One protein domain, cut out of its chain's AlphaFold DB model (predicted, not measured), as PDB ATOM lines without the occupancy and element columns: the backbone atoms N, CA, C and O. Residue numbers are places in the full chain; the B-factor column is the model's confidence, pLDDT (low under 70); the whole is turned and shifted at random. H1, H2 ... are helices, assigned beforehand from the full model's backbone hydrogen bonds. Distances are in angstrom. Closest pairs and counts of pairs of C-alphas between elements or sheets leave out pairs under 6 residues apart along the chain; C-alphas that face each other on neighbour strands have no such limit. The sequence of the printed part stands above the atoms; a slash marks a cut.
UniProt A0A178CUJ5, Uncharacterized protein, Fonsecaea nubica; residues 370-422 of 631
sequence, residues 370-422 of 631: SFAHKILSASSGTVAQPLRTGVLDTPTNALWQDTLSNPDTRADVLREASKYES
ATOM      1  N   SER A 370     -12.417 -36.442  -6.207       89.69
ATOM      2  CA  SER A 370     -13.851 -36.501  -6.535       89.69
ATOM      3  C   SER A 370     -14.580 -37.705  -5.922       89.69
ATOM      4  O   SER A 370     -15.743 -37.592  -5.526       89.69
ATOM      5  N   PHE A 371     -13.900 -38.844  -5.754       89.62
ATOM      6  CA  PHE A 371     -14.486 -40.037  -5.141       89.62
ATOM      7  C   PHE A 371     -14.775 -39.802  -3.663       89.62
ATOM      8  O   PHE A 371     -15.829 -40.205  -3.177       89.62
ATOM      9  N   ALA A 372     -13.892 -39.094  -2.951       84.50
ATOM     10  CA  ALA A 372     -14.114 -38.758  -1.546       84.50
ATOM     11  C   ALA A 372     -15.439 -37.997  -1.348       84.50
ATOM     12  O   ALA A 372     -16.194 -38.294  -0.422       84.50
ATOM     13  N   HIS A 373     -15.777 -37.082  -2.262       84.88
ATOM     14  CA  HIS A 373     -17.047 -36.358  -2.225       84.88
ATOM     15  C   HIS A 373     -18.260 -37.285  -2.428       84.88
ATOM     16  O   HIS A 373     -19.251 -37.192  -1.695       84.88
ATOM     17  N   LYS A 374     -18.183 -38.218  -3.387       88.88
ATOM     18  CA  LYS A 374     -19.233 -39.226  -3.631       88.88
ATOM     19  C   LYS A 374     -19.429 -40.149  -2.432       88.88
ATOM     20  O   LYS A 374     -20.563 -40.399  -2.030       88.88
ATOM     21  N   ILE A 375     -18.329 -40.581  -1.823       84.38
ATOM     22  CA  ILE A 375     -18.297 -41.429  -0.630       84.38
ATOM     23  C   ILE A 375     -18.994 -40.742   0.549       84.38
ATOM     24  O   ILE A 375     -19.928 -41.306   1.117       84.38
ATOM     25  N   LEU A 376     -18.605 -39.505   0.873       84.12
ATOM     26  CA  LEU A 376     -19.211 -38.734   1.967       84.12
ATOM     27  C   LEU A 376     -20.712 -38.501   1.741       84.12
ATOM     28  O   LEU A 376     -21.518 -38.619   2.669       84.12
ATOM     29  N   SER A 377     -21.093 -38.226   0.490       84.38
ATOM     30  CA  SER A 377     -22.494 -38.059   0.096       84.38
ATOM     31  C   SER A 377     -23.289 -39.356   0.278       84.38
ATOM     32  O   SER A 377     -24.400 -39.334   0.807       84.38
ATOM     33  N   ALA A 378     -22.714 -40.502  -0.100       82.81
ATOM     34  CA  ALA A 378     -23.347 -41.808   0.048       82.81
ATOM     35  C   ALA A 378     -23.489 -42.226   1.521       82.81
ATOM     36  O   ALA A 378     -24.519 -42.785   1.893       82.81
ATOM     37  N   SER A 379     -22.514 -41.921   2.384       79.19
ATOM     38  CA  SER A 379     -22.572 -42.242   3.822       79.19
ATOM     39  C   SER A 379     -23.666 -41.492   4.591       79.19
ATOM     40  O   SER A 379     -24.026 -41.906   5.689       79.19
ATOM     41  N   SER A 380     -24.208 -40.409   4.027       76.75
ATOM     42  CA  SER A 380     -25.238 -39.584   4.672       76.75
ATOM     43  C   SER A 380     -26.678 -40.036   4.365       76.75
ATOM     44  O   SER A 380     -27.621 -39.514   4.956       76.75
ATOM     45  N   GLY A 381     -26.871 -40.980   3.435       71.81
ATOM     46  CA  GLY A 381     -28.192 -41.455   3.004       71.81
ATOM     47  C   GLY A 381     -28.696 -42.685   3.768       71.81
ATOM     48  O   GLY A 381     -27.910 -43.509   4.231       71.81
ATOM     49  N   THR A 382     -30.022 -42.843   3.854       68.25
ATOM     50  CA  THR A 382     -30.669 -44.048   4.399       68.25
ATOM     51  C   THR A 382     -30.168 -45.295   3.670       68.25
ATOM     52  O   THR A 382     -30.186 -45.338   2.440       68.25
ATOM     53  N   VAL A 383     -29.729 -46.304   4.428       65.19
ATOM     54  CA  VAL A 383     -29.228 -47.578   3.894       65.19
ATOM     55  C   VAL A 383     -30.365 -48.295   3.168       65.19
ATOM     56  O   VAL A 383     -31.239 -48.893   3.796       65.19
ATOM     57  N   ALA A 384     -30.368 -48.228   1.840       60.22
ATOM     58  CA  ALA A 384     -31.151 -49.147   1.032       60.22
ATOM     59  C   ALA A 384     -30.371 -50.465   0.972       60.22
ATOM     60  O   ALA A 384     -29.222 -50.482   0.539       60.22
ATOM     61  N   GLN A 385     -30.975 -51.557   1.445       59.44
ATOM     62  CA  GLN A 385     -30.412 -52.893   1.248       59.44
ATOM     63  C   GLN A 385     -30.244 -53.117  -0.264       59.44
ATOM     64  O   GLN A 385     -31.226 -52.929  -0.989       59.44
ATOM     65  N   PRO A 386     -29.044 -53.484  -0.750       56.09
ATOM     66  CA  PRO A 386     -28.861 -53.849  -2.145       56.09
ATOM     67  C   PRO A 386     -29.867 -54.944  -2.502       56.09
ATOM     68  O   PRO A 386     -29.973 -55.952  -1.794       56.09
ATOM     69  N   LEU A 387     -30.629 -54.745  -3.576       56.47
ATOM     70  CA  LEU A 387     -31.387 -55.847  -4.153       56.47
ATOM     71  C   LEU A 387     -30.370 -56.896  -4.610       56.47
ATOM     72  O   LEU A 387     -29.296 -56.572  -5.108       56.47
ATOM     73  N   ARG A 388     -30.674 -58.164  -4.343       50.94
ATOM     74  CA  ARG A 388     -29.706 -59.269  -4.338       50.94
ATOM     75  C   ARG A 388     -29.161 -59.674  -5.717       50.94
ATOM     76  O   ARG A 388     -28.569 -60.742  -5.814       50.94
ATOM     77  N   THR A 389     -29.353 -58.878  -6.763       53.62
ATOM     78  CA  THR A 389     -29.016 -59.256  -8.139       53.62
ATOM     79  C   THR A 389     -28.575 -58.030  -8.944       53.62
ATOM     80  O   THR A 389     -29.405 -57.230  -9.355       53.62
ATOM     81  N   GLY A 390     -27.263 -57.897  -9.159       73.06
ATOM     82  CA  GLY A 390     -26.673 -57.065 -10.213       73.06
ATOM     83  C   GLY A 390     -26.409 -55.579  -9.913       73.06
ATOM     84  O   GLY A 390     -27.082 -54.912  -9.123       73.06
ATOM     85  N   VAL A 391     -25.408 -55.028 -10.601       84.56
ATOM     86  CA  VAL A 391     -25.074 -53.596 -10.647       84.56
ATOM     87  C   VAL A 391     -26.163 -52.779 -11.334       84.56
ATOM     88  O   VAL A 391     -26.344 -51.608 -10.991       84.56
ATOM     89  N   LEU A 392     -26.872 -53.375 -12.296       81.75
ATOM     90  CA  LEU A 392     -27.884 -52.707 -13.113       81.75
ATOM     91  C   LEU A 392     -28.948 -52.022 -12.243       81.75
ATOM     92  O   LEU A 392     -29.056 -50.794 -12.263       81.75
ATOM     93  N   ASP A 393     -29.640 -52.802 -11.413       78.12
ATOM     94  CA  ASP A 393     -30.782 -52.344 -10.611       78.12
ATOM     95  C   ASP A 393     -30.381 -51.694  -9.283       78.12
ATOM     96  O   ASP A 393     -31.205 -51.081  -8.597       78.12
ATOM     97  N   THR A 394     -29.110 -51.805  -8.891       83.81
ATOM     98  CA  THR A 394     -28.639 -51.252  -7.622       83.81
ATOM     99  C   THR A 394     -28.598 -49.716  -7.693       83.81
ATOM    100  O   THR A 394     -27.909 -49.148  -8.554       83.81
ATOM    101  N   PRO A 395     -29.278 -48.993  -6.777       86.00
ATOM    102  CA  PRO A 395     -29.155 -47.542  -6.681       86.00
ATOM    103  C   PRO A 395     -27.694 -47.120  -6.486       86.00
ATOM    104  O   PRO A 395     -26.964 -47.714  -5.696       86.00
ATOM    105  N   THR A 396     -27.247 -46.069  -7.181       86.94
ATOM    106  CA  THR A 396     -25.823 -45.678  -7.182       86.94
ATOM    107  C   THR A 396     -25.280 -45.394  -5.774       86.94
ATOM    108  O   THR A 396     -24.151 -45.765  -5.467       86.94
ATOM    109  N   ASN A 397     -26.071 -44.777  -4.892       86.56
ATOM    110  CA  ASN A 397     -25.685 -44.540  -3.497       86.56
ATOM    111  C   ASN A 397     -25.497 -45.847  -2.707       86.56
ATOM    112  O   ASN A 397     -24.544 -45.947  -1.938       86.56
ATOM    113  N   ALA A 398     -26.355 -46.846  -2.923       87.06
ATOM    114  CA  ALA A 398     -26.209 -48.168  -2.319       87.06
ATOM    115  C   ALA A 398     -24.956 -48.886  -2.848       87.06
ATOM    116  O   ALA A 398     -24.231 -49.498  -2.070       87.06
ATOM    117  N   LEU A 399     -24.638 -48.737  -4.140       90.06
ATOM    118  CA  LEU A 399     -23.424 -49.304  -4.737       90.06
ATOM    119  C   LEU A 399     -22.143 -48.689  -4.147       90.06
ATOM    120  O   LEU A 399     -21.177 -49.406  -3.874       90.06
ATOM    121  N   TRP A 400     -22.138 -47.372  -3.911       92.06
ATOM    122  CA  TRP A 400     -21.050 -46.693  -3.201       92.06
ATOM    123  C   TRP A 400     -20.913 -47.205  -1.763       92.06
ATOM    124  O   TRP A 400     -19.804 -47.520  -1.340       92.06
ATOM    125  N   GLN A 401     -22.021 -47.322  -1.023       89.88
ATOM    126  CA  GLN A 401     -22.017 -47.849   0.347       89.88
ATOM    127  C   GLN A 401     -21.473 -49.284   0.403       89.88
ATOM    128  O   GLN A 401     -20.560 -49.554   1.181       89.88
ATOM    129  N   ASP A 402     -21.966 -50.175  -0.458       89.62
ATOM    130  CA  ASP A 402     -21.506 -51.565  -0.545       89.62
ATOM    131  C   ASP A 402     -20.005 -51.648  -0.857       89.62
ATOM    132  O   ASP A 402     -19.247 -52.334  -0.171       89.62
ATOM    133  N   THR A 403     -19.546 -50.858  -1.832       90.75
ATOM    134  CA  THR A 403     -18.123 -50.783  -2.194       90.75
ATOM    135  C   THR A 403     -17.265 -50.284  -1.033       90.75
ATOM    136  O   THR A 403     -16.135 -50.723  -0.883       90.75
ATOM    137  N   LEU A 404     -17.775 -49.400  -0.175       89.50
ATOM    138  CA  LEU A 404     -17.041 -48.923   1.000       89.50
ATOM    139  C   LEU A 404     -16.988 -49.946   2.133       89.50
ATOM    140  O   LEU A 404     -15.986 -49.998   2.856       89.50
ATOM    141  N   SER A 405     -18.062 -50.718   2.294       89.81
ATOM    142  CA  SER A 405     -18.193 -51.752   3.317       89.81
ATOM    143  C   SER A 405     -17.400 -53.018   2.995       89.81
ATOM    144  O   SER A 405     -17.024 -53.723   3.929       89.81
ATOM    145  N   ASN A 406     -17.109 -53.291   1.719       91.12
ATOM    146  CA  ASN A 406     -16.305 -54.432   1.279       91.12
ATOM    147  C   ASN A 406     -14.846 -54.013   0.974       91.12
ATOM    148  O   ASN A 406     -14.605 -53.381  -0.056       91.12
ATOM    149  N   PRO A 407     -13.854 -54.363   1.821       90.44
ATOM    150  CA  PRO A 407     -12.464 -53.943   1.635       90.44
ATOM    151  C   PRO A 407     -11.826 -54.411   0.325       90.44
ATOM    152  O   PRO A 407     -11.048 -53.650  -0.252       90.44
ATOM    153  N   ASP A 408     -12.160 -55.614  -0.142       91.31
ATOM    154  CA  ASP A 408     -11.569 -56.202  -1.347       91.31
ATOM    155  C   ASP A 408     -12.107 -55.493  -2.589       91.31
ATOM    156  O   ASP A 408     -11.344 -54.964  -3.395       91.31
ATOM    157  N   THR A 409     -13.433 -55.349  -2.682       91.50
ATOM    158  CA  THR A 409     -14.048 -54.610  -3.790       91.50
ATOM    159  C   THR A 409     -13.622 -53.146  -3.803       91.50
ATOM    160  O   THR A 409     -13.384 -52.573  -4.866       91.50
ATOM    161  N   ARG A 410     -13.477 -52.533  -2.624       91.50
ATOM    162  CA  ARG A 410     -12.931 -51.181  -2.491       91.50
ATOM    163  C   ARG A 410     -11.533 -51.077  -3.082       91.50
ATOM    164  O   ARG A 410     -11.267 -50.140  -3.829       91.50
ATOM    165  N   ALA A 411     -10.649 -52.006  -2.714       90.44
ATOM    166  CA  ALA A 411      -9.274 -52.034  -3.189       90.44
ATOM    167  C   ALA A 411      -9.221 -52.223  -4.709       90.44
ATOM    168  O   ALA A 411      -8.454 -51.535  -5.375       90.44
ATOM    169  N   ASP A 412     -10.078 -53.082  -5.265       91.56
ATOM    170  CA  ASP A 412     -10.165 -53.313  -6.706       91.56
ATOM    171  C   ASP A 412     -10.617 -52.065  -7.472       91.56
ATOM    172  O   ASP A 412      -9.942 -51.642  -8.410       91.56
ATOM    173  N   VAL A 413     -11.705 -51.418  -7.041       93.12
ATOM    174  CA  VAL A 413     -12.206 -50.191  -7.682       93.12
ATOM    175  C   VAL A 413     -11.176 -49.063  -7.594       93.12
ATOM    176  O   VAL A 413     -10.945 -48.367  -8.579       93.12
ATOM    177  N   LEU A 414     -10.524 -48.895  -6.440       91.88
ATOM    178  CA  LEU A 414      -9.459 -47.908  -6.244       91.88
ATOM    179  C   LEU A 414      -8.275 -48.132  -7.175       91.88
ATOM    180  O   LEU A 414      -7.769 -47.195  -7.799       91.88
ATOM    181  N   ARG A 415      -7.842 -49.388  -7.261       92.31
ATOM    182  CA  ARG A 415      -6.731 -49.806  -8.098       92.31
ATOM    183  C   ARG A 415      -6.998 -49.438  -9.553       92.31
ATOM    184  O   ARG A 415      -6.145 -48.820 -10.186       92.31
ATOM    185  N   GLU A 416      -8.185 -49.734 -10.059       95.19
ATOM    186  CA  GLU A 416      -8.565 -49.388 -11.428       95.19
ATOM    187  C   GLU A 416      -8.764 -47.876 -11.624       95.19
ATOM    188  O   GLU A 416      -8.333 -47.324 -12.637       95.19
ATOM    189  N   ALA A 417      -9.353 -47.173 -10.649       94.81
ATOM    190  CA  ALA A 417      -9.587 -45.729 -10.732       94.81
ATOM    191  C   ALA A 417      -8.278 -44.928 -10.778       94.81
ATOM    192  O   ALA A 417      -8.199 -43.911 -11.468       94.81
ATOM    193  N   SER A 418      -7.230 -45.405 -10.097       93.06
ATOM    194  CA  SER A 418      -5.908 -44.764 -10.097       93.06
ATOM    195  C   SER A 418      -5.293 -44.638 -11.497       93.06
ATOM    196  O   SER A 418      -4.546 -43.700 -11.758       93.06
ATOM    197  N   LYS A 419      -5.688 -45.502 -12.444       94.38
ATOM    198  CA  LYS A 419      -5.247 -45.449 -13.847       94.38
ATOM    199  C   LYS A 419      -5.803 -44.231 -14.602       94.38
ATOM    200  O   LYS A 419      -5.362 -43.951 -15.718       94.38
ATOM    201  N   TYR A 420      -6.769 -43.517 -14.023       95.06
ATOM    202  CA  TYR A 420      -7.472 -42.377 -14.615       95.06
ATOM    203  C   TYR A 420      -7.501 -41.159 -13.684       95.06
ATOM    204  O   TYR A 420      -8.438 -40.365 -13.741       95.06
ATOM    205  N   GLU A 421      -6.493 -40.987 -12.825       91.31
ATOM    206  CA  GLU A 421      -6.444 -39.901 -11.833       91.31
ATOM    207  C   GLU A 421      -6.755 -38.518 -12.435       91.31
ATOM    208  O   GLU A 421      -7.517 -37.733 -11.866       91.31
ATOM    209  N   SER A 422      -6.238 -38.240 -13.634       91.12
ATOM    210  CA  SER A 422      -6.472 -36.977 -14.336       91.12
ATOM    211  C   SER A 422      -7.943 -36.723 -14.682       91.12
ATOM    212  O   SER A 422      -8.331 -35.558 -14.770       91.12
TER     213      SER A 422
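Overview. This is residues 370 to 422 of the 631 residues of an uncharacterized protein of Fonsecaea nubica (UniProt A0A178CUJ5). The printed part folds back on itself like a C: H1 runs along one side, a long loop of residues 380 to 395 swings round one end, and H2 and H3 bring the backbone back along the other side. H2 packs on H1 about perpendicular to it and makes a corner with H3, while H3 stays apart from H1. The printed part has 53 residues with three named helices, in the order H1, H2, H3, and no named strand; the class is all helix, with 32 of the 53 residues in the helices. The whole is only just compact, close to loose, with a radius of gyration of the C-alphas of 11.5 A, and the C-alphas span 31 by 23 by 19 A.

Arrangement. H1, residues 370 to 379, touches H2, residues 396 to 405, with 9 pairs of C-alphas within 8 A. The closest C-alphas of the two are those of Ala 378 and Asn 397, 5.0 A apart. Their lines stand at 89 degrees, about perpendicular, and their centres are 9.8 A apart. H2 and H3, residues 407 to 418, touch only at the corner by their link, and only just, with 3 pairs of C-alphas within 8 A. H3 touches H2 with residues 409 to 410 alone; the closest C-alphas of the two are those of Thr 403 and Arg 410, 5.2 A apart. H2 and H3 run opposite ways at a steep tilt of 65 degrees, with their centres 12.5 A apart. H1 and H3 are apart. In H1, H2 and H3 every pair of O i and N i+4 is within hydrogen-bond range.

Along the chain. H1 begins at C-alpha 370, at (-13.851, -36.501, -6.535), and measures 14.7 A from first to last C-alpha. H2 begins at C-alpha 396, at (-25.823, -45.678, -7.182), and measures 14.3 A. H3, the longest helix with 12 residues, measures 16.3 A and ends at C-alpha 418, at (-5.908, -44.764, -10.097).

Size, cuts and confidence. The printed part runs from residue 370 to 422 without a cut. The C-alphas of its first and last residues, Ser 370 and Ser 422, are 10.7 A apart; the two farthest apart are those of Arg 388 and Ser 422, at 33.7 A. The link from H1 to H2 is long, with 16 residues, and its C-alphas lie 10 to 16 A from the mean of the C-alphas. The link from H2 to H3 is tight, with 1 residue. The mean pLDDT of the printed part is 83.4; residues 382 to 389, inside the long link, are under 70, where the model's confidence is low.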